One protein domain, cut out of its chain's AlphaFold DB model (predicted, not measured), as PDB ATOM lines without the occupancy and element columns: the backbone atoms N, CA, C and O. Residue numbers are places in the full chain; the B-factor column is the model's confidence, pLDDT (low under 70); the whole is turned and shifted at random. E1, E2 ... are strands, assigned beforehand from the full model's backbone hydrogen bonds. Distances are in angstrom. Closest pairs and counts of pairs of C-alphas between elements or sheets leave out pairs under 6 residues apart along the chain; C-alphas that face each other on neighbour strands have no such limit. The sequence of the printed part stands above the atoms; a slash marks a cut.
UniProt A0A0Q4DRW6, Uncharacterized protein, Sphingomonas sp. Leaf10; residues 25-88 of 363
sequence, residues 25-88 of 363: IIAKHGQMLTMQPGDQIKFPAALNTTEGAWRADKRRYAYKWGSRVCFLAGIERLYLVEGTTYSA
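This is residues 25 to 88 of the 363 residues of an uncharacterized protein of Sphingomonas sp. Leaf10 (UniProt A0A0Q4DRW6). With little regular structure, two small three-stranded antiparallel sheets, E1 - E6 - E5 and E2 - E3 - E4, are set apart with loops between; the opening stretch, residues 25 to 39, pairs briefly with E1 and E4. The 64 printed residues have no named helix and six strands, E1 to E6 in chain order; the class is all strand, with 24 residues in them. The whole is compact, radius of gyration of the C-alphas 10.3 A, spanning 31 by 27 by 17 A.

E1, residues 40 to 42, is antiparallel to E6, residues 85 to 87 (N 41 to O 86, 2.7 A). E2, 53 to 55, E3, 60 to 65, and E4, 68 to 72, form a meander, each strand the antiparallel neighbour of the one before (N 53 to O 62, 3.0 A; N 63 to O 70, 2.9 A). E5, 79 to 82, makes a hairpin with E6 (N 79 to O 87, 2.8 A).

E1 begins at C-alpha 40 (-46.750, -22.843, -41.083). E3 is 16.5 A long and E4 13.9 A. E6 ends at C-alpha 87 (-44.207, -26.181, -42.722).

The printed part has no cut and no long link; residues 37 to 38 have pLDDT under 70.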
ATOM      1  N   ILE A  25     -46.989 -18.332 -39.029       92.94
ATOM      2  CA  ILE A  25     -45.993 -17.477 -38.384       92.94
ATOM      3  C   ILE A  25     -45.204 -16.727 -39.464       92.94
ATOM      4  O   ILE A  25     -44.673 -17.330 -40.388       92.94
ATOM      5  N   ILE A  26     -45.067 -15.405 -39.366       94.12
ATOM      6  CA  ILE A  26     -44.245 -14.637 -40.320       94.12
ATOM      7  C   ILE A  26     -42.789 -14.605 -39.842       94.12
ATOM      8  O   ILE A  26     -42.501 -14.086 -38.761       94.12
ATOM      9  N   ALA A  27     -41.864 -15.108 -40.661       92.19
ATOM     10  CA  ALA A  27     -40.438 -15.133 -40.349       92.19
ATOM     11  C   ALA A  27     -39.822 -13.725 -40.383       92.19
ATOM     12  O   ALA A  27     -39.932 -12.996 -41.376       92.19
ATOM     13  N   LYS A  28     -39.097 -13.355 -39.320       94.00
ATOM     14  CA  LYS A  28     -38.305 -12.117 -39.256       94.00
ATOM     15  C   LYS A  28     -36.818 -12.418 -39.113       94.00
ATOM     16  O   LYS A  28     -36.413 -13.435 -38.552       94.00
ATOM     17  N   HIS A  29     -35.991 -11.512 -39.631       94.56
ATOM     18  CA  HIS A  29     -34.541 -11.643 -39.527       94.56
ATOM     19  C   HIS A  29     -34.092 -11.655 -38.059       94.56
ATOM     20  O   HIS A  29     -34.549 -10.841 -37.263       94.56
ATOM     21  N   GLY A  30     -33.204 -12.586 -37.712       91.00
ATOM     22  CA  GLY A  30     -32.664 -12.768 -36.367       91.00
ATOM     23  C   GLY A  30     -33.633 -13.443 -35.394       91.00
ATOM     24  O   GLY A  30     -33.244 -13.736 -34.266       91.00
ATOM     25  N   GLN A  31     -34.873 -13.711 -35.810       93.19
ATOM     26  CA  GLN A  31     -35.894 -14.239 -34.918       93.19
ATOM     27  C   GLN A  31     -35.636 -15.706 -34.585       93.19
ATOM     28  O   GLN A  31     -35.279 -16.510 -35.451       93.19
ATOM     29  N   MET A  32     -35.858 -16.042 -33.316       92.25
ATOM     30  CA  MET A  32     -35.926 -17.415 -32.836       92.25
ATOM     31  C   MET A  32     -37.391 -17.805 -32.706       92.25
ATOM     32  O   MET A  32     -38.160 -17.099 -32.055       92.25
ATOM     33  N   LEU A  33     -37.770 -18.911 -33.331       88.94
ATOM     34  CA  LEU A  33     -39.138 -19.412 -33.326       88.94
ATOM     35  C   LEU A  33     -39.161 -20.854 -32.821       88.94
ATOM     36  O   LEU A  33     -38.227 -21.632 -33.043       88.94
ATOM     37  N   THR A  34     -40.243 -21.191 -32.133       86.00
ATOM     38  CA  THR A  34     -40.623 -22.565 -31.813       86.00
ATOM     39  C   THR A  34     -41.931 -22.813 -32.545       86.00
ATOM     40  O   THR A  34     -42.848 -22.009 -32.408       86.00
ATOM     41  N   MET A  35     -41.981 -23.872 -33.347       82.25
ATOM     42  CA  MET A  35     -43.173 -24.266 -34.094       82.25
ATOM     43  C   MET A  35     -43.845 -25.432 -33.379       82.25
ATOM     44  O   MET A  35     -43.159 -26.301 -32.838       82.25
ATOM     45  N   GLN A  36     -45.170 -25.435 -33.370       77.69
ATOM     46  CA  GLN A  36     -45.985 -26.587 -33.013       77.69
ATOM     47  C   GLN A  36     -46.251 -27.447 -34.260       77.69
ATOM     48  O   GLN A  36     -46.146 -26.949 -35.387       77.69
ATOM     49  N   PRO A  37     -46.596 -28.737 -34.099       64.44
ATOM     50  CA  PRO A  37     -47.057 -29.560 -35.213       64.44
ATOM     51  C   PRO A  37     -48.213 -28.887 -35.964       64.44
ATOM     52  O   PRO A  37     -49.183 -28.449 -35.349       64.44
ATOM     53  N   GLY A  38     -48.102 -28.797 -37.291       68.06
ATOM     54  CA  GLY A  38     -49.095 -28.133 -38.144       68.06
ATOM     55  C   GLY A  38     -48.931 -26.614 -38.293       68.06
ATOM     56  O   GLY A  38     -49.627 -26.025 -39.119       68.06
ATOM     57  N   ASP A  39     -48.007 -25.972 -37.571       83.06
ATOM     58  CA  ASP A  39     -47.685 -24.567 -37.828       83.06
ATOM     59  C   ASP A  39     -47.037 -24.399 -39.206       83.06
ATOM     60  O   ASP A  39     -46.172 -25.174 -39.629       83.06
ATOM     61  N   GLN A  40     -47.409 -23.314 -39.875       90.56
ATOM     62  CA  GLN A  40     -46.750 -22.843 -41.083       90.56
ATOM     63  C   GLN A  40     -45.887 -21.624 -40.768       90.56
ATOM     64  O   GLN A  40     -46.162 -20.851 -39.853       90.56
ATOM     65  N   ILE A  41     -44.839 -21.417 -41.555       93.00
ATOM     66  CA  ILE A  41     -43.952 -20.267 -41.481       93.00
ATOM     67  C   ILE A  41     -43.833 -19.606 -42.854       93.00
ATOM     68  O   ILE A  41     -43.387 -20.213 -43.824       93.00
ATOM     69  N   LYS A  42     -44.227 -18.338 -42.948       93.94
ATOM     70  CA  LYS A  42     -44.127 -17.540 -44.171       93.94
ATOM     71  C   LYS A  42     -42.876 -16.677 -44.151       93.94
ATOM     72  O   LYS A  42     -42.714 -15.817 -43.283       93.94
ATOM     73  N   PHE A  43     -42.012 -16.865 -45.140       92.38
ATOM     74  CA  PHE A  43     -40.828 -16.047 -45.354       92.38
ATOM     75  C   PHE A  43     -41.127 -14.867 -46.286       92.38
ATOM     76  O   PHE A  43     -41.974 -14.968 -47.173       92.38
ATOM     77  N   PRO A  44     -40.419 -13.734 -46.136       89.69
ATOM     78  CA  PRO A  44     -40.531 -12.613 -47.071       89.69
ATOM     79  C   PRO A  44     -40.066 -12.925 -48.504       89.69
ATOM     80  O   PRO A  44     -40.406 -12.188 -49.422       89.69
ATOM     81  N   ALA A  45     -39.255 -13.969 -48.687       86.44
ATOM     82  CA  ALA A  45     -38.777 -14.464 -49.975       86.44
ATOM     83  C   ALA A  45     -38.532 -15.976 -49.878       86.44
ATOM     84  O   ALA A  45     -38.524 -16.522 -48.772       86.44
ATOM     85  N   ALA A  46     -38.311 -16.638 -51.015       80.06
ATOM     86  CA  ALA A  46     -37.944 -18.048 -51.035       80.06
ATOM     87  C   ALA A  46     -36.664 -18.295 -50.217       80.06
ATOM     88  O   ALA A  46     -35.724 -17.492 -50.232       80.06
ATOM     89  N   LEU A  47     -36.648 -19.407 -49.488       81.19
ATOM     90  CA  LEU A  47     -35.462 -19.872 -48.788       81.19
ATOM     91  C   LEU A  47     -34.362 -20.249 -49.780       81.19
ATOM     92  O   LEU A  47     -34.625 -20.825 -50.833       81.19
ATOM     93  N   ASN A  48     -33.114 -19.990 -49.397       81.69
ATOM     94  CA  ASN A  48     -31.947 -20.430 -50.160       81.69
ATOM     95  C   ASN A  48     -31.819 -21.967 -50.146       81.69
ATOM     96  O   ASN A  48     -31.253 -22.548 -51.064       81.69
ATOM     97  N   THR A  49     -32.291 -22.605 -49.072       79.50
ATOM     98  CA  THR A  49     -32.362 -24.059 -48.884       79.50
ATOM     99  C   THR A  49     -33.453 -24.384 -47.862       79.50
ATOM    100  O   THR A  49     -33.704 -23.598 -46.944       79.50
ATOM    101  N   THR A  50     -34.102 -25.534 -48.022       81.56
ATOM    102  CA  THR A  50     -35.062 -26.102 -47.066       81.56
ATOM    103  C   THR A  50     -34.385 -26.843 -45.915       81.56
ATOM    104  O   THR A  50     -35.043 -27.133 -44.920       81.56
ATOM    105  N   GLU A  51     -33.082 -27.113 -46.014       80.19
ATOM    106  CA  GLU A  51     -32.276 -27.723 -44.957       80.19
ATOM    107  C   GLU A  51     -31.654 -26.642 -44.068       80.19
ATOM    108  O   GLU A  51     -30.888 -25.784 -44.517       80.19
ATOM    109  N   GLY A  52     -31.991 -26.674 -42.784       84.31
ATOM    110  CA  GLY A  52     -31.456 -25.747 -41.808       84.31
ATOM    111  C   GLY A  52     -29.979 -26.015 -41.523       84.31
ATOM    112  O   GLY A  52     -29.553 -27.148 -41.328       84.31
ATOM    113  N   ALA A  53     -29.177 -24.957 -41.414       88.44
ATOM    114  CA  ALA A  53     -27.791 -25.083 -40.968       88.44
ATOM    115  C   ALA A  53     -27.734 -25.090 -39.434       88.44
ATOM    116  O   ALA A  53     -28.113 -24.096 -38.807       88.44
ATOM    117  N   TRP A  54     -27.251 -26.172 -38.813       91.31
ATOM    118  CA  TRP A  54     -27.105 -26.221 -37.355       91.31
ATOM    119  C   TRP A  54     -26.169 -25.118 -36.846       91.31
ATOM    120  O   TRP A  54     -25.070 -24.899 -37.359       91.31
ATOM    121  N   ARG A  55     -26.608 -24.412 -35.803       91.56
ATOM    122  CA  ARG A  55     -25.862 -23.342 -35.139       91.56
ATOM    123  C   ARG A  55     -25.674 -23.688 -33.676       91.56
ATOM    124  O   ARG A  55     -26.561 -23.448 -32.858       91.56
ATOM    125  N   ALA A  56     -24.500 -24.228 -33.348       85.75
ATOM    126  CA  ALA A  56     -24.154 -24.658 -31.995       85.75
ATOM    127  C   ALA A  56     -24.296 -23.529 -30.957       85.75
ATOM    128  O   ALA A  56     -24.800 -23.763 -29.861       85.75
ATOM    129  N   ASP A  57     -23.954 -22.290 -31.333       88.62
ATOM    130  CA  ASP A  57     -24.088 -21.089 -30.497       88.62
ATOM    131  C   ASP A  57     -25.544 -20.746 -30.149       88.62
ATOM    132  O   ASP A  57     -25.811 -20.095 -29.141       88.62
ATOM    133  N   LYS A  58     -26.495 -21.181 -30.981       84.25
ATOM    134  CA  LYS A  58     -27.933 -20.941 -30.800       84.25
ATOM    135  C   LYS A  58     -28.711 -22.190 -30.401       84.25
ATOM    136  O   LYS A  58     -29.876 -22.057 -30.039       84.25
ATOM    137  N   ARG A  59     -28.088 -23.374 -30.481       88.62
ATOM    138  CA  ARG A  59     -28.725 -24.697 -30.359       88.62
ATOM    139  C   ARG A  59     -29.983 -24.823 -31.231       88.62
ATOM    140  O   ARG A  59     -31.025 -25.290 -30.777       88.62
ATOM    141  N   ARG A  60     -29.903 -24.308 -32.459       91.25
ATOM    142  CA  ARG A  60     -31.021 -24.192 -33.406       91.25
ATOM    143  C   ARG A  60     -30.533 -24.335 -34.842       91.25
ATOM    144  O   ARG A  60     -29.359 -24.107 -35.129       91.25
ATOM    145  N   TYR A  61     -31.463 -24.629 -35.738       89.88
ATOM    146  CA  TYR A  61     -31.247 -24.654 -37.177       89.88
ATOM    147  C   TYR A  61     -31.511 -23.281 -37.793       89.88
ATOM    148  O   TYR A  61     -32.506 -22.629 -37.473       89.88
ATOM    149  N   ALA A  62     -30.601 -22.823 -38.649       90.75
ATOM    150  CA  ALA A  62     -30.649 -21.522 -39.299       90.75
ATOM    151  C   ALA A  62     -31.133 -21.629 -40.748       90.75
ATOM    152  O   ALA A  62     -30.534 -22.339 -41.554       90.75
ATOM    153  N   TYR A  63     -32.149 -20.839 -41.083       91.19
ATOM    154  CA  TYR A  63     -32.775 -20.780 -42.405       91.19
ATOM    155  C   TYR A  63     -32.586 -19.400 -43.008       91.19
ATOM    156  O   TYR A  63     -32.852 -18.402 -42.336       91.19
ATOM    157  N   LYS A  64     -32.114 -19.326 -44.256       90.12
ATOM    158  CA  LYS A  64     -31.745 -18.061 -44.909       90.12
ATOM    159  C   LYS A  64     -32.630 -17.747 -46.108       90.12
ATOM    160  O   LYS A  64     -32.928 -18.642 -46.889       90.12
ATOM    161  N   TRP A  65     -32.958 -16.468 -46.277       92.19
ATOM    162  CA  TRP A  65     -33.572 -15.906 -47.485       92.19
ATOM    163  C   TRP A  65     -32.830 -14.617 -47.852       92.19
ATOM    164  O   TRP A  65     -32.775 -13.659 -47.069       92.19
ATOM    165  N   GLY A  66     -32.167 -14.608 -49.008       88.81
ATOM    166  CA  GLY A  66     -31.200 -13.557 -49.335       88.81
ATOM    167  C   GLY A  66     -30.087 -13.475 -48.279       88.81
ATOM    168  O   GLY A  66     -29.452 -14.482 -47.963       88.81
ATOM    169  N   SER A  67     -29.863 -12.286 -47.706       90.75
ATOM    170  CA  SER A  67     -28.908 -12.056 -46.603       90.75
ATOM    171  C   SER A  67     -29.503 -12.243 -45.202       90.75
ATOM    172  O   SER A  67     -28.794 -12.119 -44.201       90.75
ATOM    173  N   ARG A  68     -30.807 -12.524 -45.102       93.25
ATOM    174  CA  ARG A  68     -31.526 -12.646 -43.829       93.25
ATOM    175  C   ARG A  68     -31.517 -14.091 -43.336       93.25
ATOM    176  O   ARG A  68     -31.226 -15.020 -44.084       93.25
ATOM    177  N   VAL A  69     -31.820 -14.269 -42.053       93.69
ATOM    178  CA  VAL A  69     -31.789 -15.563 -41.353       93.69
ATOM    179  C   VAL A  69     -32.842 -15.617 -40.250       93.69
ATOM    180  O   VAL A  69     -33.050 -14.599 -39.593       93.69
ATOM    181  N   CYS A  70     -33.457 -16.775 -40.016       94.31
ATOM    182  CA  CYS A  70     -34.242 -17.091 -38.819       94.31
ATOM    183  C   CYS A  70     -33.763 -18.417 -38.213       94.31
ATOM    184  O   CYS A  70     -33.086 -19.198 -38.883       94.31
ATOM    185  N   PHE A  71     -34.111 -18.669 -36.951       93.81
ATOM    186  CA  PHE A  71     -33.643 -19.834 -36.200       93.81
ATOM    187  C   PHE A  71     -34.809 -20.650 -35.642       93.81
ATOM    188  O   PHE A  71     -35.609 -20.123 -34.866       93.81
ATOM    189  N   LEU A  72     -34.866 -21.940 -35.971       89.88
ATOM    190  CA  LEU A  72     -35.897 -22.866 -35.493       89.88
ATOM    191  C   LEU A  72     -35.284 -23.926 -34.571       89.88
ATOM    192  O   LEU A  72     -34.194 -24.436 -34.833       89.88
ATOM    193  N   ALA A  73     -35.955 -24.237 -33.460       87.38
ATOM    194  CA  ALA A  73     -35.529 -25.312 -32.558       87.38
ATOM    195  C   ALA A  73     -36.070 -26.658 -33.030       87.38
ATOM    196  O   ALA A  73     -37.266 -26.770 -33.264       87.38
ATOM    197  N   GLY A  74     -35.192 -27.659 -33.149       78.44
ATOM    198  CA  GLY A  74     -35.572 -29.036 -33.491       78.44
ATOM    199  C   GLY A  74     -36.128 -29.235 -34.905       78.44
ATOM    200  O   GLY A  74     -36.425 -30.360 -35.277       78.44
ATOM    201  N   ILE A  75     -36.262 -28.167 -35.696       83.81
ATOM    202  CA  ILE A  75     -36.732 -28.238 -37.078       83.81
ATOM    203  C   ILE A  75     -35.506 -28.196 -37.975       83.81
ATOM    204  O   ILE A  75     -34.970 -27.119 -38.234       83.81
ATOM    205  N   GLU A  76     -35.042 -29.365 -38.405       82.81
ATOM    206  CA  GLU A  76     -33.881 -29.503 -39.299       82.81
ATOM    207  C   GLU A  76     -34.243 -29.207 -40.753       82.81
ATOM    208  O   GLU A  76     -33.394 -28.775 -41.533       82.81
ATOM    209  N   ARG A  77     -35.520 -29.400 -41.098       80.75
ATOM    210  CA  ARG A  77     -36.046 -29.167 -42.433       80.75
ATOM    211  C   ARG A  77     -37.397 -28.466 -42.420       80.75
ATOM    212  O   ARG A  77     -38.238 -28.720 -41.561       80.75
ATOM    213  N   LEU A  78     -37.595 -27.618 -43.423       82.25
ATOM    214  CA  LEU A  78     -38.865 -26.986 -43.745       82.25
ATOM    215  C   LEU A  78     -39.383 -27.464 -45.101       82.25
ATOM    216  O   LEU A  78     -38.647 -27.477 -46.081       82.25
ATOM    217  N   TYR A  79     -40.669 -27.777 -45.178       75.38
ATOM    218  CA  TYR A  79     -41.327 -28.243 -46.397       75.38
ATOM    219  C   TYR A  79     -42.098 -27.088 -47.018       75.38
ATOM    220  O   TYR A  79     -42.917 -26.472 -46.340       75.38
ATOM    221  N   LEU A  80     -41.834 -26.764 -48.283       76.12
ATOM    222  CA  LEU A  80     -42.566 -25.704 -48.975       76.12
ATOM    223  C   LEU A  80     -44.039 -26.110 -49.109       76.12
ATOM    224  O   LEU A  80     -44.344 -27.166 -49.651       76.12
ATOM    225  N   VAL A  81     -44.940 -25.260 -48.626       74.88
ATOM    226  CA  VAL A  81     -46.389 -25.416 -48.779       74.88
ATOM    227  C   VAL A  81     -46.826 -24.689 -50.046       74.88
ATOM    228  O   VAL A  81     -47.299 -25.313 -50.988       74.88
ATOM    229  N   GLU A  82     -46.596 -23.376 -50.104       75.75
ATOM    230  CA  GLU A  82     -46.976 -22.538 -51.243       75.75
ATOM    231  C   GLU A  82     -46.163 -21.240 -51.255       75.75
ATOM    232  O   GLU A  82     -46.054 -20.556 -50.235       75.75
ATOM    233  N   GLY A  83     -45.613 -20.867 -52.415       84.44
ATOM    234  CA  GLY A  83     -44.908 -19.599 -52.611       84.44
ATOM    235  C   GLY A  83     -43.705 -19.433 -51.679       84.44
ATOM    236  O   GLY A  83     -42.621 -19.941 -51.946       84.44
ATOM    237  N   THR A  84     -43.891 -18.693 -50.586       87.88
ATOM    238  CA  THR A  84     -42.877 -18.475 -49.542       87.88
ATOM    239  C   THR A  84     -43.303 -19.009 -48.171       87.88
ATOM    240  O   THR A  84     -42.692 -18.672 -47.156       87.88
ATOM    241  N   THR A  85     -44.353 -19.822 -48.123       85.50
ATOM    242  CA  THR A  85     -44.893 -20.454 -46.920       85.50
ATOM    243  C   THR A  85     -44.390 -21.885 -46.819       85.50
ATOM    244  O   THR A  85     -44.504 -22.649 -47.771       85.50
ATOM    245  N   TYR A  86     -43.858 -22.253 -45.660       87.50
ATOM    246  CA  TYR A  86     -43.281 -23.560 -45.378       87.50
ATOM    247  C   TYR A  86     -43.913 -24.164 -44.123       87.50
ATOM    248  O   TYR A  86     -44.524 -23.454 -43.336       87.50
ATOM    249  N   SER A  87     -43.741 -25.458 -43.903       83.81
ATOM    250  CA  SER A  87     -44.207 -26.181 -42.722       83.81
ATOM    251  C   SER A  87     -43.051 -26.951 -42.092       83.81
ATOM    252  O   SER A  87     -42.147 -27.403 -42.794       83.81
ATOM    253  N   ALA A  88     -43.069 -27.100 -40.768       80.19
ATOM    254  CA  ALA A  88     -42.131 -27.969 -40.050       80.19
ATOM    255  C   ALA A  88     -42.466 -29.459 -40.226       80.19
ATOM    256  O   ALA A  88     -41.603 -30.322 -40.095       80.19
TER     257      ALA A  88